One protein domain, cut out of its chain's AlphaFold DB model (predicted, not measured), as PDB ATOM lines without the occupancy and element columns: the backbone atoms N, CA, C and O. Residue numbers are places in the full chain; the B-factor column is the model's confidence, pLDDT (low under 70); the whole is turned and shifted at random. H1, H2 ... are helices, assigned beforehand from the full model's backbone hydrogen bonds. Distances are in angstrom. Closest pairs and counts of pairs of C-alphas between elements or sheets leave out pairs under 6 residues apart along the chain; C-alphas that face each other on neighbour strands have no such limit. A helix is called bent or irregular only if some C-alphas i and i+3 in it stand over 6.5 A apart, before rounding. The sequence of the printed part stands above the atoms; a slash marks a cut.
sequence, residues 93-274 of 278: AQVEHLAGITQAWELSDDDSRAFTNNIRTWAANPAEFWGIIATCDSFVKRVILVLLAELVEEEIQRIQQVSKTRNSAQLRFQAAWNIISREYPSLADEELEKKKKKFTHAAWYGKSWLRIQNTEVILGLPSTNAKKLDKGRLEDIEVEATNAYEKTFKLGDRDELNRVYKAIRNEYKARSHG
ATOM      1  N   ALA A  93     187.848 189.099 225.298       92.50
ATOM      2  CA  ALA A  93     188.690 187.928 225.539       92.50
ATOM      3  C   ALA A  93     187.964 186.844 226.355       92.50
ATOM      4  O   ALA A  93     188.051 185.661 226.027       92.50
ATOM      5  N   GLN A  94     187.203 187.234 227.385       93.06
ATOM      6  CA  GLN A  94     186.387 186.302 228.171       93.06
ATOM      7  C   GLN A  94     185.231 185.736 227.333       93.06
ATOM      8  O   GLN A  94     184.931 184.546 227.414       93.06
ATOM      9  N   VAL A  95     184.598 186.554 226.486       92.00
ATOM     10  CA  VAL A  95     183.554 186.097 225.551       92.00
ATOM     11  C   VAL A  95     184.110 185.047 224.588       92.00
ATOM     12  O   VAL A  95     183.489 183.996 224.409       92.00
ATOM     13  N   GLU A  96     185.280 185.289 223.995       89.88
ATOM     14  CA  GLU A  96     185.946 184.342 223.096       89.88
ATOM     15  C   GLU A  96     186.353 183.056 223.829       89.88
ATOM     16  O   GLU A  96     186.107 181.946 223.343       89.88
ATOM     17  N   HIS A  97     186.907 183.181 225.036       89.38
ATOM     18  CA  HIS A  97     187.298 182.041 225.857       89.38
ATOM     19  C   HIS A  97     186.090 181.165 226.233       89.38
ATOM     20  O   HIS A  97     186.089 179.957 225.963       89.38
ATOM     21  N   LEU A  98     185.015 181.774 226.743       90.00
ATOM     22  CA  LEU A  98     183.746 181.103 227.035       90.00
ATOM     23  C   LEU A  98     183.123 180.497 225.786       90.00
ATOM     24  O   LEU A  98     182.541 179.411 225.851       90.00
ATOM     25  N   ALA A  99     183.256 181.150 224.631       88.44
ATOM     26  CA  ALA A  99     182.828 180.574 223.371       88.44
ATOM     27  C   ALA A  99     183.597 179.313 223.029       88.44
ATOM     28  O   ALA A  99     182.975 178.304 222.709       88.44
ATOM     29  N   GLY A 100     184.913 179.336 223.198       87.38
ATOM     30  CA  GLY A 100     185.757 178.173 223.006       87.38
ATOM     31  C   GLY A 100     185.400 176.995 223.914       87.38
ATOM     32  O   GLY A 100     185.540 175.856 223.481       87.38
ATOM     33  N   ILE A 101     184.954 177.249 225.145       87.12
ATOM     34  CA  ILE A 101     184.549 176.207 226.100       87.12
ATOM     35  C   ILE A 101     183.178 175.646 225.730       87.12
ATOM     36  O   ILE A 101     183.023 174.437 225.544       87.12
ATOM     37  N   THR A 102     182.200 176.534 225.566       87.56
ATOM     38  CA  THR A 102     180.785 176.177 225.391       87.56
ATOM     39  C   THR A 102     180.434 175.742 223.972       87.56
ATOM     40  O   THR A 102     179.329 175.261 223.739       87.56
ATOM     41  N   GLN A 103     181.360 175.861 223.011       84.88
ATOM     42  CA  GLN A 103     181.066 175.600 221.601       84.88
ATOM     43  C   GLN A 103     180.475 174.210 221.336       84.88
ATOM     44  O   GLN A 103     179.622 174.075 220.465       84.88
ATOM     45  N   ALA A 104     180.935 173.207 222.082       81.12
ATOM     46  CA  ALA A 104     180.531 171.817 221.939       81.12
ATOM     47  C   ALA A 104     179.551 171.363 223.027       81.12
ATOM     48  O   ALA A 104     179.337 170.174 223.165       81.12
ATOM     49  N   TRP A 105     179.005 172.258 223.853       85.25
ATOM     50  CA  TRP A 105     178.085 171.844 224.921       85.25
ATOM     51  C   TRP A 105     176.711 171.447 224.381       85.25
ATOM     52  O   TRP A 105     175.986 170.702 225.030       85.25
ATOM     53  N   GLU A 106     176.384 171.916 223.179       83.38
ATOM     54  CA  GLU A 106     175.162 171.560 222.479       83.38
ATOM     55  C   GLU A 106     175.344 170.225 221.751       83.38
ATOM     56  O   GLU A 106     176.035 170.143 220.735       83.38
ATOM     57  N   LEU A 107     174.747 169.170 222.310       83.12
ATOM     58  CA  LEU A 107     174.675 167.855 221.676       83.12
ATOM     59  C   LEU A 107     173.739 167.901 220.465       83.12
ATOM     60  O   LEU A 107     172.679 168.528 220.523       83.12
ATOM     61  N   SER A 108     174.103 167.189 219.395       86.25
ATOM     62  CA  SER A 108     173.150 166.882 218.328       86.25
ATOM     63  C   SER A 108     172.014 166.000 218.866       86.25
ATOM     64  O   SER A 108     172.161 165.359 219.909       86.25
ATOM     65  N   ASP A 109     170.882 165.924 218.165       87.12
ATOM     66  CA  ASP A 109     169.776 165.042 218.574       87.12
ATOM     67  C   ASP A 109     170.213 163.567 218.648       87.12
ATOM     68  O   ASP A 109     169.763 162.815 219.516       87.12
ATOM     69  N   ASP A 110     171.130 163.151 217.772       88.44
ATOM     70  CA  ASP A 110     171.699 161.803 217.769       88.44
ATOM     71  C   ASP A 110     172.608 161.574 218.980       88.44
ATOM     72  O   ASP A 110     172.426 160.591 219.705       88.44
ATOM     73  N   ASP A 111     173.517 162.514 219.259       86.38
ATOM     74  CA  ASP A 111     174.402 162.447 220.428       86.38
ATOM     75  C   ASP A 111     173.607 162.506 221.737       86.38
ATOM     76  O   ASP A 111     173.923 161.800 222.690       86.38
ATOM     77  N   SER A 112     172.539 163.303 221.778       87.25
ATOM     78  CA  SER A 112     171.635 163.423 222.925       87.25
ATOM     79  C   SER A 112     170.908 162.104 223.215       87.25
ATOM     80  O   SER A 112     170.829 161.662 224.369       87.25
ATOM     81  N   ARG A 113     170.436 161.404 222.172       88.81
ATOM     82  CA  ARG A 113     169.831 160.067 222.310       88.81
ATOM     83  C   ARG A 113     170.849 159.022 222.763       88.81
ATOM     84  O   ARG A 113     170.554 158.256 223.681       88.81
ATOM     85  N   ALA A 114     172.037 159.003 222.158       88.94
ATOM     86  CA  ALA A 114     173.114 158.096 222.552       88.94
ATOM     87  C   ALA A 114     173.534 158.330 224.012       88.94
ATOM     88  O   ALA A 114     173.638 157.384 224.794       88.94
ATOM     89  N   PHE A 115     173.678 159.594 224.409       88.56
ATOM     90  CA  PHE A 115     173.983 159.983 225.778       88.56
ATOM     91  C   PHE A 115     172.897 159.532 226.762       88.56
ATOM     92  O   PHE A 115     173.213 158.939 227.789       88.56
ATOM     93  N   THR A 116     171.620 159.715 226.426       90.56
ATOM     94  CA  THR A 116     170.502 159.248 227.265       90.56
ATOM     95  C   THR A 116     170.547 157.730 227.480       90.56
ATOM     96  O   THR A 116     170.307 157.250 228.588       90.56
ATOM     97  N   ASN A 117     170.896 156.953 226.450       90.62
ATOM     98  CA  ASN A 117     171.064 155.504 226.586       90.62
ATOM     99  C   ASN A 117     172.248 155.144 227.498       90.62
ATOM    100  O   ASN A 117     172.120 154.244 228.330       90.62
ATOM    101  N   ASN A 118     173.363 155.873 227.400       89.88
ATOM    102  CA  ASN A 118     174.507 155.698 228.298       89.88
ATOM    103  C   ASN A 118     174.133 156.001 229.754       89.88
ATOM    104  O   ASN A 118     174.439 155.205 230.633       89.88
ATOM    105  N   ILE A 119     173.406 157.094 230.008       91.81
ATOM    106  CA  ILE A 119     172.922 157.453 231.350       91.81
ATOM    107  C   ILE A 119     172.075 156.332 231.949       91.81
ATOM    108  O   ILE A 119     172.338 155.917 233.074       91.81
ATOM    109  N   ARG A 120     171.122 155.776 231.194       91.94
ATOM    110  CA  ARG A 120     170.299 154.646 231.662       91.94
ATOM    111  C   ARG A 120     171.131 153.403 231.965       91.94
ATOM    112  O   ARG A 120     170.880 152.721 232.954       91.94
ATOM    113  N   THR A 121     172.123 153.133 231.125       92.56
ATOM    114  CA  THR A 121     173.044 152.005 231.290       92.56
ATOM    115  C   THR A 121     173.861 152.163 232.575       92.56
ATOM    116  O   THR A 121     173.855 151.276 233.422       92.56
ATOM    117  N   TRP A 122     174.469 153.331 232.793       93.50
ATOM    118  CA  TRP A 122     175.244 153.622 234.004       93.50
ATOM    119  C   TRP A 122     174.378 153.729 235.263       93.50
ATOM    120  O   TRP A 122     174.858 153.440 236.354       93.50
ATOM    121  N   ALA A 123     173.109 154.125 235.130       92.44
ATOM    122  CA  ALA A 123     172.149 154.104 236.230       92.44
ATOM    123  C   ALA A 123     171.877 152.675 236.717       92.44
ATOM    124  O   ALA A 123     171.788 152.445 237.920       92.44
ATOM    125  N   ALA A 124     171.731 151.734 235.779       94.31
ATOM    126  CA  ALA A 124     171.487 150.327 236.079       94.31
ATOM    127  C   ALA A 124     172.762 149.607 236.541       94.31
ATOM    128  O   ALA A 124     172.700 148.774 237.441       94.31
ATOM    129  N   ASN A 125     173.906 149.942 235.940       94.56
ATOM    130  CA  ASN A 125     175.191 149.316 236.215       94.56
ATOM    131  C   ASN A 125     176.337 150.350 236.209       94.56
ATOM    132  O   ASN A 125     176.993 150.555 235.182       94.56
ATOM    133  N   PRO A 126     176.631 151.002 237.348       93.56
ATOM    134  CA  PRO A 126     177.686 152.015 237.429       93.56
ATOM    135  C   PRO A 126     179.086 151.485 237.097       93.56
ATOM    136  O   PRO A 126     179.950 152.255 236.679       93.56
ATOM    137  N   ALA A 127     179.319 150.176 237.240       91.00
ATOM    138  CA  ALA A 127     180.578 149.540 236.873       91.00
ATOM    139  C   ALA A 127     180.872 149.652 235.367       91.00
ATOM    140  O   ALA A 127     182.039 149.762 234.981       91.00
ATOM    141  N   GLU A 128     179.837 149.682 234.518       89.81
ATOM    142  CA  GLU A 128     179.996 149.830 233.067       89.81
ATOM    143  C   GLU A 128     180.579 151.183 232.678       89.81
ATOM    144  O   GLU A 128     181.323 151.253 231.703       89.81
ATOM    145  N   PHE A 129     180.356 152.238 233.471       88.25
ATOM    146  CA  PHE A 129     181.006 153.531 233.243       88.25
ATOM    147  C   PHE A 129     182.536 153.392 233.176       88.25
ATOM    148  O   PHE A 129     183.192 154.011 232.339       88.25
ATOM    149  N   TRP A 130     183.101 152.528 234.023       84.62
ATOM    150  CA  TRP A 130     184.539 152.273 234.095       84.62
ATOM    151  C   TRP A 130     185.031 151.255 233.058       84.62
ATOM    152  O   TRP A 130     186.232 151.186 232.814       84.62
ATOM    153  N   GLY A 131     184.132 150.466 232.460       77.88
ATOM    154  CA  GLY A 131     184.455 149.449 231.453       77.88
ATOM    155  C   GLY A 131     184.585 149.989 230.024       77.88
ATOM    156  O   GLY A 131     185.217 149.350 229.185       77.88
ATOM    157  N   ILE A 132     184.048 151.182 229.736       64.44
ATOM    158  CA  ILE A 132     184.044 151.808 228.395       64.44
ATOM    159  C   ILE A 132     185.392 152.510 228.112       64.44
ATOM    160  O   ILE A 132     185.467 153.684 227.754       64.44
ATOM    161  N   ILE A 133     186.499 151.784 228.285       54.09
ATOM    162  CA  ILE A 133     187.868 152.311 228.133       54.09
ATOM    163  C   ILE A 133     188.240 152.504 226.645       54.09
ATOM    164  O   ILE A 133     189.155 153.245 226.319       54.09
ATOM    165  N   ALA A 134     187.515 151.899 225.696       45.69
ATOM    166  CA  ALA A 134     187.931 151.913 224.287       45.69
ATOM    167  C   ALA A 134     187.402 153.097 223.445       45.69
ATOM    168  O   ALA A 134     187.988 153.403 222.409       45.69
ATOM    169  N   THR A 135     186.307 153.764 223.836       48.88
ATOM    170  CA  THR A 135     185.623 154.758 222.970       48.88
ATOM    171  C   THR A 135     185.297 156.093 223.649       48.88
ATOM    172  O   THR A 135     185.010 157.070 222.957       48.88
ATOM    173  N   CYS A 136     185.371 156.185 224.984       59.75
ATOM    174  CA  CYS A 136     184.934 157.360 225.754       59.75
ATOM    175  C   CYS A 136     185.981 157.893 226.751       59.75
ATOM    176  O   CYS A 136     185.618 158.561 227.724       59.75
ATOM    177  N   ASP A 137     187.272 157.669 226.487       68.25
ATOM    178  CA  ASP A 137     188.416 158.020 227.355       68.25
ATOM    179  C   ASP A 137     188.346 159.423 227.980       68.25
ATOM    180  O   ASP A 137     188.738 159.655 229.124       68.25
ATOM    181  N   SER A 138     187.810 160.393 227.245       77.31
ATOM    182  CA  SER A 138     187.678 161.771 227.709       77.31
ATOM    183  C   SER A 138     186.645 161.986 228.818       77.31
ATOM    184  O   SER A 138     186.833 162.891 229.632       77.31
ATOM    185  N   PHE A 139     185.549 161.219 228.840       80.75
ATOM    186  CA  PHE A 139     184.496 161.353 229.856       80.75
ATOM    187  C   PHE A 139     184.964 160.745 231.168       80.75
ATOM    188  O   PHE A 139     184.964 161.419 232.198       80.75
ATOM    189  N   VAL A 140     185.462 159.510 231.093       85.75
ATOM    190  CA  VAL A 140     186.022 158.780 232.233       85.75
ATOM    191  C   VAL A 140     187.144 159.590 232.866       85.75
ATOM    192  O   VAL A 140     187.111 159.856 234.066       85.75
ATOM    193  N   LYS A 141     188.086 160.094 232.057       87.31
ATOM    194  CA  LYS A 141     189.155 160.964 232.550       87.31
ATOM    195  C   LYS A 141     188.609 162.178 233.295       87.31
ATOM    196  O   LYS A 141     189.099 162.477 234.376       87.31
ATOM    197  N   ARG A 142     187.616 162.880 232.749       89.69
ATOM    198  CA  ARG A 142     187.058 164.083 233.380       89.69
ATOM    199  C   ARG A 142     186.403 163.772 234.716       89.69
ATOM    200  O   ARG A 142     186.696 164.454 235.691       89.69
ATOM    201  N   VAL A 143     185.589 162.720 234.775       91.81
ATOM    202  CA  VAL A 143     184.983 162.258 236.028       91.81
ATOM    203  C   VAL A 143     186.067 161.901 237.042       91.81
ATOM    204  O   VAL A 143     185.983 162.353 238.176       91.81
ATOM    205  N   ILE A 144     187.139 161.207 236.638       90.94
ATOM    206  CA  ILE A 144     188.286 160.942 237.522       90.94
ATOM    207  C   ILE A 144     188.884 162.249 238.045       90.94
ATOM    208  O   ILE A 144     189.085 162.375 239.247       90.94
ATOM    209  N   LEU A 145     189.151 163.237 237.182       92.50
ATOM    210  CA  LEU A 145     189.699 164.525 237.620       92.50
ATOM    211  C   LEU A 145     188.802 165.171 238.684       92.50
ATOM    212  O   LEU A 145     189.305 165.581 239.731       92.50
ATOM    213  N   VAL A 146     187.488 165.216 238.445       94.56
ATOM    214  CA  VAL A 146     186.508 165.758 239.395       94.56
ATOM    215  C   VAL A 146     186.515 164.985 240.710       94.56
ATOM    216  O   VAL A 146     186.650 165.602 241.762       94.56
ATOM    217  N   LEU A 147     186.460 163.653 240.672       94.19
ATOM    218  CA  LEU A 147     186.485 162.814 241.873       94.19
ATOM    219  C   LEU A 147     187.769 163.010 242.690       94.19
ATOM    220  O   LEU A 147     187.715 163.100 243.915       94.19
ATOM    221  N   LEU A 148     188.928 163.137 242.036       93.69
ATOM    222  CA  LEU A 148     190.192 163.441 242.718       93.69
ATOM    223  C   LEU A 148     190.160 164.826 243.376       93.69
ATOM    224  O   LEU A 148     190.667 164.992 244.485       93.69
ATOM    225  N   ALA A 149     189.558 165.817 242.715       95.12
ATOM    226  CA  ALA A 149     189.385 167.148 243.282       95.12
ATOM    227  C   ALA A 149     188.429 167.136 244.487       95.12
ATOM    228  O   ALA A 149     188.732 167.767 245.498       95.12
ATOM    229  N   GLU A 150     187.331 166.376 244.426       95.62
ATOM    230  CA  GLU A 150     186.412 166.199 245.557       95.62
ATOM    231  C   GLU A 150     187.115 165.561 246.754       95.62
ATOM    232  O   GLU A 150     186.983 166.059 247.867       95.62
ATOM    233  N   LEU A 151     187.903 164.502 246.533       94.75
ATOM    234  CA  LEU A 151     188.676 163.851 247.596       94.75
ATOM    235  C   LEU A 151     189.636 164.827 248.284       94.75
ATOM    236  O   LEU A 151     189.765 164.812 249.507       94.75
ATOM    237  N   VAL A 152     190.297 165.694 247.509       95.81
ATOM    238  CA  VAL A 152     191.171 166.735 248.060       95.81
ATOM    239  C   VAL A 152     190.381 167.743 248.891       95.81
ATOM    240  O   VAL A 152     190.831 168.092 249.978       95.81
ATOM    241  N   GLU A 153     189.224 168.211 248.427       95.62
ATOM    242  CA  GLU A 153     188.417 169.179 249.182       95.62
ATOM    243  C   GLU A 153     187.799 168.545 250.452       95.62
ATOM    244  O   GLU A 153     187.820 169.176 251.509       95.62
ATOM    245  N   GLU A 154     187.363 167.277 250.412       95.19
ATOM    246  CA  GLU A 154     186.938 166.505 251.600       95.19
ATOM    247  C   GLU A 154     188.073 166.395 252.639       95.19
ATOM    248  O   GLU A 154     187.872 166.559 253.846       95.19
ATOM    249  N   GLU A 155     189.299 166.142 252.181       96.50
ATOM    250  CA  GLU A 155     190.487 166.059 253.030       96.50
ATOM    251  C   GLU A 155     190.887 167.424 253.612       96.50
ATOM    252  O   GLU A 155     191.215 167.513 254.796       96.50
ATOM    253  N   ILE A 156     190.808 168.502 252.824       95.38
ATOM    254  CA  ILE A 156     191.043 169.874 253.299       95.38
ATOM    255  C   ILE A 156     190.073 170.223 254.422       95.38
ATOM    256  O   ILE A 156     190.508 170.744 255.450       95.38
ATOM    257  N   GLN A 157     188.786 169.909 254.255       94.81
ATOM    258  CA  GLN A 157     187.778 170.137 255.289       94.81
ATOM    259  C   GLN A 157     188.138 169.401 256.584       94.81
ATOM    260  O   GLN A 157     188.075 169.989 257.665       94.81
ATOM    261  N   ARG A 158     188.605 168.149 256.494       94.88
ATOM    262  CA  ARG A 158     189.052 167.386 257.669       94.88
ATOM    263  C   ARG A 158     190.282 167.999 258.340       94.88
ATOM    264  O   ARG A 158     190.316 168.118 259.561       94.88
ATOM    265  N   ILE A 159     191.276 168.438 257.565       94.94
ATOM    266  CA  ILE A 159     192.475 169.112 258.097       94.94
ATOM    267  C   ILE A 159     192.099 170.429 258.792       94.94
ATOM    268  O   ILE A 159     192.665 170.754 259.837       94.94
ATOM    269  N   GLN A 160     191.151 171.186 258.242       93.94
ATOM    270  CA  GLN A 160     190.682 172.455 258.813       93.94
ATOM    271  C   GLN A 160     189.902 172.279 260.121       93.94
ATOM    272  O   GLN A 160     189.928 173.169 260.965       93.94
ATOM    273  N   GLN A 161     189.235 171.140 260.321       93.00
ATOM    274  CA  GLN A 161     188.582 170.829 261.598       93.00
ATOM    275  C   GLN A 161     189.599 170.625 262.730       93.00
ATOM    276  O   GLN A 161     189.312 170.946 263.880       93.00
ATOM    277  N   VAL A 162     190.789 170.114 262.406       93.50
ATOM    278  CA  VAL A 162     191.845 169.810 263.387       93.50
ATOM    279  C   VAL A 162     192.858 170.953 263.520       93.50
ATOM    280  O   VAL A 162     193.434 171.154 264.588       93.50
ATOM    281  N   SER A 163     193.090 171.725 262.456       89.62
ATOM    282  CA  SER A 163     194.142 172.745 262.392       89.62
ATOM    283  C   SER A 163     193.609 174.125 262.000       89.62
ATOM    284  O   SER A 163     192.730 174.265 261.157       89.62
ATOM    285  N   LYS A 164     194.210 175.185 262.557       88.06
ATOM    286  CA  LYS A 164     193.884 176.584 262.215       88.06
ATOM    287  C   LYS A 164     194.594 177.091 260.950       88.06
ATOM    288  O   LYS A 164     194.611 178.298 260.704       88.06
ATOM    289  N   THR A 165     195.219 176.214 260.164       84.06
ATOM    290  CA  THR A 165     195.980 176.616 258.975       84.06
ATOM    291  C   THR A 165     195.051 177.272 257.956       84.06
ATOM    292  O   THR A 165     194.085 176.666 257.507       84.06
ATOM    293  N   ARG A 166     195.349 178.519 257.568       83.88
ATOM    294  CA  ARG A 166     194.561 179.280 256.577       83.88
ATOM    295  C   ARG A 166     195.181 179.300 255.176       83.88
ATOM    296  O   ARG A 166     194.549 179.773 254.235       83.88
ATOM    297  N   ASN A 167     196.405 178.795 255.011       92.06
ATOM    298  CA  ASN A 167     197.081 178.798 253.714       92.06
ATOM    299  C   ASN A 167     196.488 177.726 252.783       92.06
ATOM    300  O   ASN A 167     196.769 176.536 252.921       92.06
ATOM    301  N   SER A 168     195.687 178.157 251.804       87.94
ATOM    302  CA  SER A 168     194.956 177.244 250.914       87.94
ATOM    303  C   SER A 168     195.848 176.401 249.991       87.94
ATOM    304  O   SER A 168     195.444 175.308 249.591       87.94
ATOM    305  N   ALA A 169     197.047 176.877 249.638       88.25
ATOM    306  CA  ALA A 169     197.984 176.115 248.812       88.25
ATOM    307  C   ALA A 169     198.643 175.000 249.633       88.25
ATOM    308  O   ALA A 169     198.683 173.848 249.202       88.25
ATOM    309  N   GLN A 170     199.070 175.333 250.852       90.44
ATOM    310  CA  GLN A 170     199.640 174.368 251.790       90.44
ATOM    311  C   GLN A 170     198.619 173.296 252.191       90.44
ATOM    312  O   GLN A 170     198.958 172.118 252.211       90.44
ATOM    313  N   LEU A 171     197.360 173.681 252.435       92.88
ATOM    314  CA  LEU A 171     196.281 172.736 252.744       92.88
ATOM    315  C   LEU A 171     196.052 171.723 251.619       92.88
ATOM    316  O   LEU A 171     195.935 170.538 251.896       92.88
ATOM    317  N   ARG A 172     196.036 172.163 250.354       91.38
ATOM    318  CA  ARG A 172     195.885 171.260 249.197       91.38
ATOM    319  C   ARG A 172     197.032 170.273 249.083       91.38
ATOM    320  O   ARG A 172     196.802 169.090 248.856       91.38
ATOM    321  N   PHE A 173     198.258 170.763 249.238       91.19
ATOM    322  CA  PHE A 173     199.441 169.913 249.187       91.19
ATOM    323  C   PHE A 173     199.437 168.880 250.318       91.19
ATOM    324  O   PHE A 173     199.673 167.702 250.066       91.19
ATOM    325  N   GLN A 174     199.105 169.306 251.540       94.06
ATOM    326  CA  GLN A 174     198.969 168.417 252.691       94.06
ATOM    327  C   GLN A 174     197.836 167.403 252.498       94.06
ATOM    328  O   GLN A 174     198.001 166.232 252.822       94.06
ATOM    329  N   ALA A 175     196.704 167.826 251.942       95.44
ATOM    330  CA  ALA A 175     195.582 166.945 251.654       95.44
ATOM    331  C   ALA A 175     195.961 165.858 250.639       95.44
ATOM    332  O   ALA A 175     195.785 164.670 250.895       95.44
ATOM    333  N   ALA A 176     196.563 166.254 249.516       94.06
ATOM    334  CA  ALA A 176     197.075 165.312 248.527       94.06
ATOM    335  C   ALA A 176     198.093 164.334 249.136       94.06
ATOM    336  O   ALA A 176     198.069 163.147 248.815       94.06
ATOM    337  N   TRP A 177     198.957 164.822 250.031       94.38
ATOM    338  CA  TRP A 177     199.916 163.992 250.759       94.38
ATOM    339  C   TRP A 177     199.224 162.944 251.630       94.38
ATOM    340  O   TRP A 177     199.470 161.757 251.451       94.38
ATOM    341  N   ASN A 178     198.312 163.364 252.510       95.75
ATOM    342  CA  ASN A 178     197.583 162.463 253.402       95.75
ATOM    343  C   ASN A 178     196.848 161.358 252.634       95.75
ATOM    344  O   ASN A 178     196.887 160.201 253.045       95.75
ATOM    345  N   ILE A 179     196.197 161.709 251.520       94.56
ATOM    346  CA  ILE A 179     195.493 160.743 250.672       94.56
ATOM    347  C   ILE A 179     196.495 159.738 250.099       94.56
ATOM    348  O   ILE A 179     196.360 158.543 250.330       94.56
ATOM    349  N   ILE A 180     197.532 160.200 249.396       94.06
ATOM    350  CA  ILE A 180     198.471 159.304 248.710       94.06
ATOM    351  C   ILE A 180     199.247 158.413 249.686       94.06
ATOM    352  O   ILE A 180     199.400 157.226 249.412       94.06
ATOM    353  N   SER A 181     199.677 158.938 250.833       94.12
ATOM    354  CA  SER A 181     200.336 158.136 251.869       94.12
ATOM    355  C   SER A 181     199.417 157.069 252.465       94.12
ATOM    356  O   SER A 181     199.883 155.976 252.770       94.12
ATOM    357  N   ARG A 182     198.115 157.359 252.611       93.38
ATOM    358  CA  ARG A 182     197.133 156.394 253.122       93.38
ATOM    359  C   ARG A 182     196.820 155.293 252.112       93.38
ATOM    360  O   ARG A 182     196.752 154.134 252.499       93.38
ATOM    361  N   GLU A 183     196.630 155.650 250.843       90.19
ATOM    362  CA  GLU A 183     196.268 154.684 249.795       90.19
ATOM    363  C   GLU A 183     197.466 153.824 249.339       90.19
ATOM    364  O   GLU A 183     197.278 152.756 248.761       90.19
ATOM    365  N   TYR A 184     198.705 154.269 249.584       91.94
ATOM    366  CA  TYR A 184     199.921 153.581 249.138       91.94
ATOM    367  C   TYR A 184     201.004 153.497 250.233       91.94
ATOM    368  O   TYR A 184     202.104 154.027 250.049       91.94
ATOM    369  N   PRO A 185     200.745 152.808 251.359       93.56
ATOM    370  CA  PRO A 185     201.650 152.795 252.512       93.56
ATOM    371  C   PRO A 185     202.981 152.067 252.257       93.56
ATOM    372  O   PRO A 185     203.934 152.263 253.002       93.56
ATOM    373  N   SER A 186     203.051 151.217 251.228       95.25
ATOM    374  CA  SER A 186     204.208 150.353 250.946       95.25
ATOM    375  C   SER A 186     205.112 150.851 249.815       95.25
ATOM    376  O   SER A 186     206.035 150.138 249.428       95.25
ATOM    377  N   LEU A 187     204.846 152.027 249.238       93.75
ATOM    378  CA  LEU A 187     205.687 152.571 248.167       93.75
ATOM    379  C   LEU A 187     206.949 153.230 248.719       93.75
ATOM    380  O   LEU A 187     206.922 153.844 249.782       93.75
ATOM    381  N   ALA A 188     208.033 153.168 247.947       95.75
ATOM    382  CA  ALA A 188     209.237 153.932 248.242       95.75
ATOM    383  C   ALA A 188     208.971 155.446 248.135       95.75
ATOM    384  O   ALA A 188     208.181 155.885 247.292       95.75
ATOM    385  N   ASP A 189     209.687 156.252 248.925       94.00
ATOM    386  CA  ASP A 189     209.497 157.711 249.000       94.00
ATOM    387  C   ASP A 189     209.554 158.403 247.626       94.00
ATOM    388  O   ASP A 189     208.771 159.312 247.337       94.00
ATOM    389  N   GLU A 190     210.442 157.948 246.737       95.19
ATOM    390  CA  GLU A 190     210.573 158.508 245.389       95.19
ATOM    391  C   GLU A 190     209.328 158.242 244.520       95.19
ATOM    392  O   GLU A 190     208.846 159.126 243.801       95.19
ATOM    393  N   GLU A 191     208.778 157.029 244.585       94.44
ATOM    394  CA  GLU A 191     207.564 156.656 243.853       94.44
ATOM    395  C   GLU A 191     206.330 157.353 244.427       94.44
ATOM    396  O   GLU A 191     205.456 157.799 243.672       94.44
ATOM    397  N   LEU A 192     206.291 157.501 245.753       93.00
ATOM    398  CA  LEU A 192     205.248 158.215 246.471       93.00
ATOM    399  C   LEU A 192     205.204 159.691 246.049       93.00
ATOM    400  O   LEU A 192     204.146 160.196 245.669       93.00
ATOM    401  N   GLU A 193     206.356 160.369 246.003       93.06
ATOM    402  CA  GLU A 193     206.454 161.765 245.559       93.06
ATOM    403  C   GLU A 193     206.066 161.918 244.074       93.06
ATOM    404  O   GLU A 193     205.352 162.858 243.704       93.06
ATOM    405  N   LYS A 194     206.447 160.966 243.208       94.06
ATOM    406  CA  LYS A 194     206.006 160.933 241.798       94.06
ATOM    407  C   LYS A 194     204.482 160.809 241.685       94.06
ATOM    408  O   LYS A 194     203.865 161.559 240.918       94.06
ATOM    409  N   LYS A 195     203.855 159.892 242.432       92.31
ATOM    410  CA  LYS A 195     202.390 159.723 242.446       92.31
ATOM    411  C   LYS A 195     201.686 160.957 242.992       92.31
ATOM    412  O   LYS A 195     200.729 161.420 242.378       92.31
ATOM    413  N   LYS A 196     202.199 161.547 244.068       91.81
ATOM    414  CA  LYS A 196     201.680 162.783 244.658       91.81
ATOM    415  C   LYS A 196     201.685 163.949 243.679       91.81
ATOM    416  O   LYS A 196     200.672 164.641 243.569       91.81
ATOM    417  N   LYS A 197     202.778 164.170 242.940       91.19
ATOM    418  CA  LYS A 197     202.833 165.231 241.918       91.19
ATOM    419  C   LYS A 197     201.757 165.025 240.852       91.19
ATOM    420  O   LYS A 197     201.023 165.961 240.540       91.19
ATOM    421  N   LYS A 198     201.611 163.793 240.350       92.31
ATOM    422  CA  LYS A 198     200.568 163.439 239.371       92.31
ATOM    423  C   LYS A 198     199.159 163.646 239.932       92.31
ATOM    424  O   LYS A 198     198.334 164.264 239.268       92.31
ATOM    425  N   PHE A 199     198.903 163.181 241.153       92.94
ATOM    426  CA  PHE A 199     197.619 163.319 241.839       92.94
ATOM    427  C   PHE A 199     197.252 164.787 242.075       92.94
ATOM    428  O   PHE A 199     196.166 165.214 241.705       92.94
ATOM    429  N   THR A 200     198.181 165.581 242.614       91.00
ATOM    430  CA  THR A 200     197.976 167.017 242.868       91.00
ATOM    431  C   THR A 200     197.633 167.753 241.576       91.00
ATOM    432  O   THR A 200     196.723 168.577 241.549       91.00
ATOM    433  N   HIS A 201     198.332 167.432 240.487       90.81
ATOM    434  CA  HIS A 201     198.079 168.033 239.186       90.81
ATOM    435  C   HIS A 201     196.710 167.632 238.615       90.81
ATOM    436  O   HIS A 201     195.968 168.485 238.133       90.81
ATOM    437  N   ALA A 202     196.340 166.354 238.727       91.19
ATOM    438  CA  ALA A 202     195.037 165.853 238.303       91.19
ATOM    439  C   ALA A 202     193.881 166.475 239.111       91.19
ATOM    440  O   ALA A 202     192.918 166.968 238.529       91.19
ATOM    441  N   ALA A 203     194.004 166.536 240.438       92.44
ATOM    442  CA  ALA A 203     193.028 167.195 241.303       92.44
ATOM    443  C   ALA A 203     192.914 168.698 240.996       92.44
ATOM    444  O   ALA A 203     191.821 169.259 241.019       92.44
ATOM    445  N   TRP A 204     194.024 169.360 240.651       90.88
ATOM    446  CA  TRP A 204     193.993 170.762 240.240       90.88
ATOM    447  C   TRP A 204     193.174 170.975 238.961       90.88
ATOM    448  O   TRP A 204     192.352 171.887 238.922       90.88
ATOM    449  N   TYR A 205     193.322 170.101 237.962       90.25
ATOM    450  CA  TYR A 205     192.486 170.130 236.759       90.25
ATOM    451  C   TYR A 205     191.008 169.848 237.057       90.25
ATOM    452  O   TYR A 205     190.126 170.530 236.540       90.25
ATOM    453  N   GLY A 206     190.723 168.896 237.948       92.50
ATOM    454  CA  GLY A 206     189.360 168.616 238.406       92.50
ATOM    455  C   GLY A 206     188.701 169.786 239.131       92.50
ATOM    456  O   GLY A 206     187.493 169.981 239.033       92.50
ATOM    457  N   LYS A 207     189.494 170.618 239.815       92.19
ATOM    458  CA  LYS A 207     188.987 171.769 240.560       92.19
ATOM    459  C   LYS A 207     188.264 172.777 239.667       92.19
ATOM    460  O   LYS A 207     187.289 173.368 240.117       92.19
ATOM    461  N   SER A 208     188.708 172.976 238.425       89.50
ATOM    462  CA  SER A 208     188.012 173.861 237.480       89.50
ATOM    463  C   SER A 208     186.585 173.382 237.210       89.50
ATOM    464  O   SER A 208     185.660 174.191 237.208       89.50
ATOM    465  N   TRP A 209     186.391 172.069 237.069       91.00
ATOM    466  CA  TRP A 209     185.075 171.462 236.871       91.00
ATOM    467  C   TRP A 209     184.176 171.578 238.103       91.00
ATOM    468  O   TRP A 209     182.992 171.847 237.949       91.00
ATOM    469  N   LEU A 210     184.730 171.469 239.316       92.94
ATOM    470  CA  LEU A 210     183.966 171.637 240.564       92.94
ATOM    471  C   LEU A 210     183.391 173.041 240.772       92.94
ATOM    472  O   LEU A 210     182.569 173.249 241.659       92.94
ATOM    473  N   ARG A 211     183.829 174.027 239.984       92.25
ATOM    474  CA  ARG A 211     183.260 175.380 240.018       92.25
ATOM    475  C   ARG A 211     181.963 175.493 239.212       92.25
ATOM    476  O   ARG A 211     181.282 176.515 239.305       92.25
ATOM    477  N   ILE A 212     181.628 174.464 238.435       91.06
ATOM    478  CA  ILE A 212     180.344 174.349 237.753       91.06
ATOM    479  C   ILE A 212     179.311 173.858 238.778       91.06
ATOM    480  O   ILE A 212     179.534 172.846 239.431       91.06
ATOM    481  N   GLN A 213     178.195 174.575 238.938       90.81
ATOM    482  CA  GLN A 213     177.195 174.327 239.991       90.81
ATOM    483  C   GLN A 213     176.603 172.913 239.934       90.81
ATOM    484  O   GLN A 213     176.402 172.301 240.979       90.81
ATOM    485  N   ASN A 214     176.348 172.407 238.728       91.19
ATOM    486  CA  ASN A 214     175.807 171.070 238.497       91.19
ATOM    487  C   ASN A 214     176.929 170.174 237.983       91.19
ATOM    488  O   ASN A 214     177.059 169.958 236.780       91.19
ATOM    489  N   THR A 215     177.794 169.705 238.878       91.75
ATOM    490  CA  THR A 215     178.966 168.896 238.522       91.75
ATOM    491  C   THR A 215     178.606 167.684 237.658       91.75
ATOM    492  O   THR A 215     179.377 167.317 236.781       91.75
ATOM    493  N   GLU A 216     177.422 167.093 237.822       92.62
ATOM    494  CA  GLU A 216     176.931 165.952 237.042       92.62
ATOM    495  C   GLU A 216     176.844 166.208 235.528       92.62
ATOM    496  O   GLU A 216     176.895 165.258 234.743       92.62
ATOM    497  N   VAL A 217     176.795 167.472 235.081       90.88
ATOM    498  CA  VAL A 217     176.775 167.802 233.645       90.88
ATOM    499  C   VAL A 217     178.035 167.342 232.924       90.88
ATOM    500  O   VAL A 217     178.002 167.110 231.716       90.88
ATOM    501  N   ILE A 218     179.140 167.130 233.649       90.81
ATOM    502  CA  ILE A 218     180.387 166.601 233.086       90.81
ATOM    503  C   ILE A 218     180.205 165.255 232.380       90.81
ATOM    504  O   ILE A 218     181.023 164.922 231.521       90.81
ATOM    505  N   LEU A 219     179.149 164.506 232.718       90.12
ATOM    506  CA  LEU A 219     178.811 163.237 232.082       90.12
ATOM    507  C   LEU A 219     178.390 163.412 230.620       90.12
ATOM    508  O   LEU A 219     178.708 162.551 229.807       90.12
ATOM    509  N   GLY A 220     177.709 164.510 230.275       86.19
ATOM    510  CA  GLY A 220     177.167 164.727 228.924       86.19
ATOM    511  C   GLY A 220     177.889 165.777 228.098       86.19
ATOM    512  O   GLY A 220     177.523 166.004 226.952       86.19
ATOM    513  N   LEU A 221     178.919 166.420 228.643       85.75
ATOM    514  CA  LEU A 221     179.691 167.418 227.909       85.75
ATOM    515  C   LEU A 221     180.713 166.755 226.963       85.75
ATOM    516  O   LEU A 221     181.626 166.086 227.451       85.75
ATOM    517  N   PRO A 222     180.680 167.011 225.644       79.94
ATOM    518  CA  PRO A 222     181.624 166.448 224.681       79.94
ATOM    519  C   PRO A 222     183.101 166.687 225.004       79.94
ATOM    520  O   PRO A 222     183.495 167.629 225.698       79.94
ATOM    521  N   SER A 223     183.940 165.801 224.480       73.50
ATOM    522  CA  SER A 223     185.380 165.737 224.740       73.50
ATOM    523  C   SER A 223     186.192 166.869 224.114       73.50
ATOM    524  O   SER A 223     187.248 167.243 224.630       73.50
ATOM    525  N   THR A 224     185.696 167.418 223.007       63.88
ATOM    526  CA  THR A 224     186.424 168.299 222.086       63.88
ATOM    527  C   THR A 224     186.920 169.586 222.745       63.88
ATOM    528  O   THR A 224     187.995 170.069 222.389       63.88
ATOM    529  N   ASN A 225     186.231 170.075 223.782       68.19
ATOM    530  CA  ASN A 225     186.577 171.323 224.470       68.19
ATOM    531  C   ASN A 225     187.039 171.153 225.922       68.19
ATOM    532  O   ASN A 225     187.429 172.137 226.554       68.19
ATOM    533  N   ALA A 226     187.063 169.924 226.448       69.56
ATOM    534  CA  ALA A 226     187.435 169.658 227.841       69.56
ATOM    535  C   ALA A 226     188.831 170.199 228.183       69.56
ATOM    536  O   ALA A 226     189.026 170.783 229.240       69.56
ATOM    537  N   LYS A 227     189.776 170.131 227.234       77.44
ATOM    538  CA  LYS A 227     191.152 170.620 227.416       77.44
ATOM    539  C   LYS A 227     191.232 172.106 227.774       77.44
ATOM    540  O   LYS A 227     192.162 172.490 228.480       77.44
ATOM    541  N   LYS A 228     190.308 172.934 227.266       79.56
ATOM    542  CA  LYS A 228     190.282 174.375 227.560       79.56
ATOM    543  C   LYS A 228     189.874 174.624 229.008       79.56
ATOM    544  O   LYS A 228     190.476 175.468 229.651       79.56
ATOM    545  N   LEU A 229     188.936 173.838 229.533       81.12
ATOM    546  CA  LEU A 229     188.505 173.947 230.926       81.12
ATOM    547  C   LEU A 229     189.465 173.238 231.896       81.12
ATOM    548  O   LEU A 229     189.700 173.735 232.992       81.12
ATOM    549  N   ASP A 230     190.081 172.131 231.465       79.25
ATOM    550  CA  ASP A 230     191.118 171.428 232.224       79.25
ATOM    551  C   ASP A 230     192.323 172.344 232.465       79.25
ATOM    552  O   ASP A 230     192.807 172.455 233.583       79.25
ATOM    553  N   LYS A 231     192.835 172.996 231.413       78.75
ATOM    554  CA  LYS A 231     194.079 173.782 231.483       78.75
ATOM    555  C   LYS A 231     193.860 175.266 231.755       78.75
ATOM    556  O   LYS A 231     194.787 175.931 232.217       78.75
ATOM    557  N   GLY A 232     192.688 175.790 231.414       74.19
ATOM    558  CA  GLY A 232     192.349 177.197 231.559       74.19
ATOM    559  C   GLY A 232     192.018 177.540 233.004       74.19
ATOM    560  O   GLY A 232     191.295 176.817 233.691       74.19
ATOM    561  N   ARG A 233     192.531 178.678 233.469       84.06
ATOM    562  CA  ARG A 233     192.046 179.293 234.700       84.06
ATOM    563  C   ARG A 233     190.791 180.076 234.339       84.06
ATOM    564  O   ARG A 233     190.910 181.115 233.707       84.06
ATOM    565  N   LEU A 234     189.626 179.579 234.743       88.94
ATOM    566  CA  LEU A 234     188.407 180.377 234.665       88.94
ATOM    567  C   LEU A 234     188.463 181.491 235.700       88.94
ATOM    568  O   LEU A 234     188.753 181.246 236.877       88.94
ATOM    569  N   GLU A 235     188.179 182.706 235.273       92.56
ATOM    570  CA  GLU A 235     187.936 183.815 236.182       92.56
ATOM    571  C   GLU A 235     186.568 183.667 236.856       92.56
ATOM    572  O   GLU A 235     185.721 182.877 236.433       92.56
ATOM    573  N   ASP A 236     186.342 184.397 237.946       94.38
ATOM    574  CA  ASP A 236     185.106 184.263 238.726       94.38
ATOM    575  C   ASP A 236     183.872 184.651 237.902       94.38
ATOM    576  O   ASP A 236     182.876 183.926 237.908       94.38
ATOM    577  N   ILE A 237     183.986 185.710 237.095       95.12
ATOM    578  CA  ILE A 237     182.937 186.131 236.161       95.12
ATOM    579  C   ILE A 237     182.689 185.099 235.050       95.12
ATOM    580  O   ILE A 237     181.549 184.882 234.647       95.12
ATOM    581  N   GLU A 238     183.730 184.406 234.581       93.25
ATOM    582  CA  GLU A 238     183.588 183.348 233.576       93.25
ATOM    583  C   GLU A 238     182.908 182.112 234.162       93.25
ATOM    584  O   GLU A 238     182.095 181.476 233.493       93.25
ATOM    585  N   VAL A 239     183.199 181.775 235.419       93.62
ATOM    586  CA  VAL A 239     182.487 180.712 236.135       93.62
ATOM    587  C   VAL A 239     181.022 181.070 236.324       93.62
ATOM    588  O   VAL A 239     180.158 180.221 236.111       93.62
ATOM    589  N   GLU A 240     180.724 182.313 236.685       95.19
ATOM    590  CA  GLU A 240     179.346 182.778 236.801       95.19
ATOM    591  C   GLU A 240     178.605 182.675 235.461       95.19
ATOM    592  O   GLU A 240     177.533 182.069 235.392       95.19
ATOM    593  N   ALA A 241     179.218 183.166 234.381       93.94
ATOM    594  CA  ALA A 241     178.680 183.073 233.030       93.94
ATOM    595  C   ALA A 241     178.484 181.619 232.585       93.94
ATOM    596  O   ALA A 241     177.449 181.276 232.016       93.94
ATOM    597  N   THR A 242     179.444 180.743 232.887       92.06
ATOM    598  CA  THR A 242     179.376 179.305 232.592       92.06
ATOM    599  C   THR A 242     178.202 178.654 233.321       92.06
ATOM    600  O   THR A 242     177.429 177.918 232.712       92.06
ATOM    601  N   ASN A 243     178.018 178.966 234.604       93.06
ATOM    602  CA  ASN A 243     176.909 178.463 235.417       93.06
ATOM    603  C   ASN A 243     175.550 179.007 234.970       93.06
ATOM    604  O   ASN A 243     174.539 178.312 235.053       93.06
ATOM    605  N   ALA A 244     175.500 180.250 234.499       92.50
ATOM    606  CA  ALA A 244     174.291 180.817 233.925       92.50
ATOM    607  C   ALA A 244     173.976 180.205 232.549       92.50
ATOM    608  O   ALA A 244     172.811 179.927 232.270       92.50
ATOM    609  N   TYR A 245     174.990 179.924 231.725       89.94
ATOM    610  CA  TYR A 245     174.816 179.260 230.433       89.94
ATOM    611  C   TYR A 245     174.383 177.800 230.592       89.94
ATOM    612  O   TYR A 245     173.481 177.351 229.889       89.94
ATOM    613  N   GLU A 246     174.955 177.070 231.552       89.00
ATOM    614  CA  GLU A 246     174.569 175.693 231.885       89.00
ATOM    615  C   GLU A 246     173.056 175.564 232.132       89.00
ATOM    616  O   GLU A 246     172.436 174.602 231.681       89.00
ATOM    617  N   LYS A 247     172.434 176.577 232.753       87.75
ATOM    618  CA  LYS A 247     170.981 176.632 233.000       87.75
ATOM    619  C   LYS A 247     170.136 176.698 231.735       87.75
ATOM    620  O   LYS A 247     168.943 176.411 231.786       87.75
ATOM    621  N   THR A 248     170.735 177.089 230.617       84.62
ATOM    622  CA  THR A 248     170.045 177.238 229.333       84.62
ATOM    623  C   THR A 248     170.078 175.967 228.490       84.62
ATOM    624  O   THR A 248     169.189 175.784 227.656       84.62
ATOM    625  N   PHE A 249     171.046 175.069 228.711       78.88
ATOM    626  CA  PHE A 249     171.174 173.856 227.912       78.88
ATOM    627  C   PHE A 249     170.383 172.682 228.505       78.88
ATOM    628  O   PHE A 249     170.352 172.455 229.715       78.88
ATOM    629  N   LYS A 250     169.738 171.910 227.626       77.94
ATOM    630  CA  LYS A 250     168.940 170.734 227.990       77.94
ATOM    631  C   LYS A 250     169.802 169.477 227.912       77.94
ATOM    632  O   LYS A 250     169.757 168.758 226.921       77.94
ATOM    633  N   LEU A 251     170.561 169.195 228.967       77.81
ATOM    634  CA  LEU A 251     171.398 167.991 229.064       77.81
ATOM    635  C   LEU A 251     170.614 166.763 229.588       77.81
ATOM    636  O   LEU A 251     171.152 165.955 230.333       77.81
ATOM    637  N   GLY A 252     169.332 166.625 229.233       80.56
ATOM    638  CA  GLY A 252     168.438 165.603 229.798       80.56
ATOM    639  C   GLY A 252     167.843 165.979 231.165       80.56
ATOM    640  O   GLY A 252     167.799 167.156 231.532       80.56
ATOM    641  N   ASP A 253     167.331 164.981 231.894       88.69
ATOM    642  CA  ASP A 253     166.796 165.148 233.252       88.69
ATOM    643  C   ASP A 253     167.946 165.291 234.266       88.69
ATOM    644  O   ASP A 253     168.750 164.378 234.465       88.69
ATOM    645  N   ARG A 254     168.017 166.448 234.931       89.06
ATOM    646  CA  ARG A 254     169.068 166.758 235.911       89.06
ATOM    647  C   ARG A 254     169.033 165.835 237.122       89.06
ATOM    648  O   ARG A 254     170.087 165.452 237.627       89.06
ATOM    649  N   ASP A 255     167.845 165.437 237.568       91.94
ATOM    650  CA  ASP A 255     167.717 164.539 238.715       91.94
ATOM    651  C   ASP A 255     168.198 163.128 238.358       91.94
ATOM    652  O   ASP A 255     168.745 162.409 239.197       91.94
ATOM    653  N   GLU A 256     168.027 162.717 237.100       93.31
ATOM    654  CA  GLU A 256     168.610 161.485 236.568       93.31
ATOM    655  C   GLU A 256     170.140 161.574 236.504       93.31
ATOM    656  O   GLU A 256     170.811 160.716 237.078       93.31
ATOM    657  N   LEU A 257     170.704 162.642 235.926       93.06
ATOM    658  CA  LEU A 257     172.159 162.845 235.873       93.06
ATOM    659  C   LEU A 257     172.811 162.815 237.256       93.06
ATOM    660  O   LEU A 257     173.816 162.136 237.453       93.06
ATOM    661  N   ASN A 258     172.232 163.526 238.224       94.88
ATOM    662  CA  ASN A 258     172.750 163.586 239.585       94.88
ATOM    663  C   ASN A 258     172.721 162.201 240.253       94.88
ATOM    664  O   ASN A 258     173.689 161.795 240.901       94.88
ATOM    665  N   ARG A 259     171.635 161.435 240.065       96.00
ATOM    666  CA  ARG A 259     171.546 160.048 240.554       96.00
ATOM    667  C   ARG A 259     172.638 159.169 239.948       96.00
ATOM    668  O   ARG A 259     173.314 158.465 240.695       96.00
ATOM    669  N   VAL A 260     172.848 159.248 238.634       95.31
ATOM    670  CA  VAL A 260     173.880 158.467 237.936       95.31
ATOM    671  C   VAL A 260     175.283 158.866 238.375       95.31
ATOM    672  O   VAL A 260     176.083 157.998 238.716       95.31
ATOM    673  N   TYR A 261     175.575 160.164 238.456       95.56
ATOM    674  CA  TYR A 261     176.863 160.658 238.941       95.56
ATOM    675  C   TYR A 261     177.174 160.141 240.352       95.56
ATOM    676  O   TYR A 261     178.264 159.629 240.605       95.56
ATOM    677  N   LYS A 262     176.196 160.199 241.266       96.00
ATOM    678  CA  LYS A 262     176.336 159.640 242.620       96.00
ATOM    679  C   LYS A 262     176.587 158.134 242.606       96.00
ATOM    680  O   LYS A 262     177.410 157.665 243.386       96.00
ATOM    681  N   ALA A 263     175.916 157.385 241.732       95.56
ATOM    682  CA  ALA A 263     176.125 155.946 241.604       95.56
ATOM    683  C   ALA A 263     177.551 155.625 241.115       95.56
ATOM    684  O   ALA A 263     178.247 154.832 241.745       95.56
ATOM    685  N   ILE A 264     178.030 156.324 240.078       94.62
ATOM    686  CA  ILE A 264     179.406 156.216 239.559       94.62
ATOM    687  C   ILE A 264     180.434 156.556 240.644       94.62
ATOM    688  O   ILE A 264     181.436 155.859 240.815       94.62
ATOM    689  N   ARG A 265     180.184 157.621 241.406       94.19
ATOM    690  CA  ARG A 265     181.034 158.044 242.521       94.19
ATOM    691  C   ARG A 265     181.106 156.996 243.629       94.19
ATOM    692  O   ARG A 265     182.187 156.745 244.160       94.19
ATOM    693  N   ASN A 266     179.971 156.411 244.002       94.06
ATOM    694  CA  ASN A 266     179.919 155.377 245.032       94.06
ATOM    695  C   ASN A 266     180.653 154.112 244.577       94.06
ATOM    696  O   ASN A 266     181.434 153.563 245.349       94.06
ATOM    697  N   GLU A 267     180.479 153.718 243.315       93.69
ATOM    698  CA  GLU A 267     181.218 152.616 242.691       93.69
ATOM    699  C   GLU A 267     182.733 152.868 242.707       93.69
ATOM    700  O   GLU A 267     183.512 151.994 243.083       93.69
ATOM    701  N   TYR A 268     183.174 154.087 242.376       90.81
ATOM    702  CA  TYR A 268     184.586 154.465 242.480       90.81
ATOM    703  C   TYR A 268     185.124 154.299 243.908       90.81
ATOM    704  O   TYR A 268     186.197 153.725 244.099       90.81
ATOM    705  N   LYS A 269     184.368 154.761 244.917       88.81
ATOM    706  CA  LYS A 269     184.747 154.614 246.331       88.81
ATOM    707  C   LYS A 269     184.802 153.142 246.757       88.81
ATOM    708  O   LYS A 269     185.750 152.752 247.437       88.81
ATOM    709  N   ALA A 270     183.843 152.317 246.331       89.50
ATOM    710  CA  ALA A 270     183.831 150.881 246.617       89.50
ATOM    711  C   ALA A 270     185.092 150.189 246.069       89.50
ATOM    712  O   ALA A 270     185.800 149.510 246.811       89.50
ATOM    713  N   ARG A 271     185.451 150.480 244.810       84.44
ATOM    714  CA  ARG A 271     186.672 149.961 244.175       84.44
ATOM    715  C   ARG A 271     187.948 150.399 244.882       84.44
ATOM    716  O   ARG A 271     188.858 149.590 245.030       84.44
ATOM    717  N   SER A 272     188.031 151.656 245.325       78.31
ATOM    718  CA  SER A 272     189.225 152.142 246.031       78.31
ATOM    719  C   SER A 272     189.443 151.468 247.386       78.31
ATOM    720  O   SER A 272     190.580 151.348 247.822       78.31
ATOM    721  N   HIS A 273     188.378 150.995 248.037       75.94
ATOM    722  CA  HIS A 273     188.466 150.343 249.344       75.94
ATOM    723  C   HIS A 273     188.651 148.822 249.269       75.94
ATOM    724  O   HIS A 273     188.707 148.173 250.311       75.94
ATOM    725  N   GLY A 274     188.768 148.246 248.067       65.94
ATOM    726  CA  GLY A 274     188.880 146.795 247.895       65.94
ATOM    727  C   GLY A 274     187.627 146.037 248.339       65.94
ATOM    728  O   GLY A 274     187.685 144.829 248.550       65.94
TER     729      GLY A 274
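Overview. This is residues 93 to 274 of the 278 residues of an uncharacterized protein of Aspergillus glaucus CBS 516.65 (UniProt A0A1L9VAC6). A long helix, H4, runs through the middle; H6 crosses it, and H5 packs on both. The first part of H4 meets the short helices H7 and H8; beyond H7, H10 packs with H2 and H3 on one side, and beyond H8 lie H1 and H9. The printed part has 182 residues with ten named helices, H1 to H10 in chain order, and no named strand: the class is all helix, the packing mostly crossed. It is compact, with a radius of gyration of the C-alphas of 17.4 A, and spans 50 by 41 by 28 A.

Along the chain. H1 is residues 93 to 102, with C-alpha 93 at (188.690, 187.928, 225.539). H2, residues 109 to 124, is 22.9 A long, and H3 is residues 126 to 131. H4, residues 137 to 162, is the longest at 38.1 A and begins at C-alpha 137, (188.416, 158.020, 227.355). H5, residues 168 to 183, measures 22.6 A, and H6, residues 189 to 209, 30.5 A. H7 is residues 215 to 219. H8, residues 223 to 231, is irregular: C-alphas 224 and 227 are 7.5 A apart. H9 is residues 236 to 246. H10, residues 254 to 272, is 26.9 A long and ends at C-alpha 272, (189.225, 152.142, 246.031).

Arrangement. H4 is the hub, touching H5, H6, H7 and H8. With residues 142 to 152 alone it touches H6, about perpendicular at 78 degrees; the closest C-alphas, Ala 149 and Ala 203, are 4.1 A apart. H5 touches H6 at a steep tilt of 56 degrees, opposite ways, closest at C-alphas 176 and 200, 6.0 A. H4 touches H8 at a shallow tilt of 32 degrees, the same way, closest at C-alphas 138 and 223, 5.5 A. H8 touches H1, closest at C-alphas 225 and 101, 5.5 A. H1 touches H9, closest at C-alphas 94 and 238, 6.8 A. H7 touches H10, closest at C-alphas 216 and 258, 5.4 A. H10 touches H2, closest at C-alphas 260 and 123, 5.0 A, and H3, closest at C-alphas 264 and 126, 5.0 A. H1 and H4 are apart. Each O i to N i+4 pair is within hydrogen-bond range in H1, H2, H5, H9 and H10; the figures are 1 of 2 in H3, 21 of 22 in H4, 15 of 17 in H6, 0 of 1 in H7 and 2 of 5 in H8, with O i to N i+3 at 2 of 2 in H7 and 3 of 6 in H8.

Size, cuts and confidence. The two C-alphas farthest apart, those of Asp 110 and Lys 164, are 51.8 A apart. The printed part has no cut and no long link. Mean pLDDT of the printed part is 88.5; residues 132 to 137, 224 to 226 and 274 are under 70.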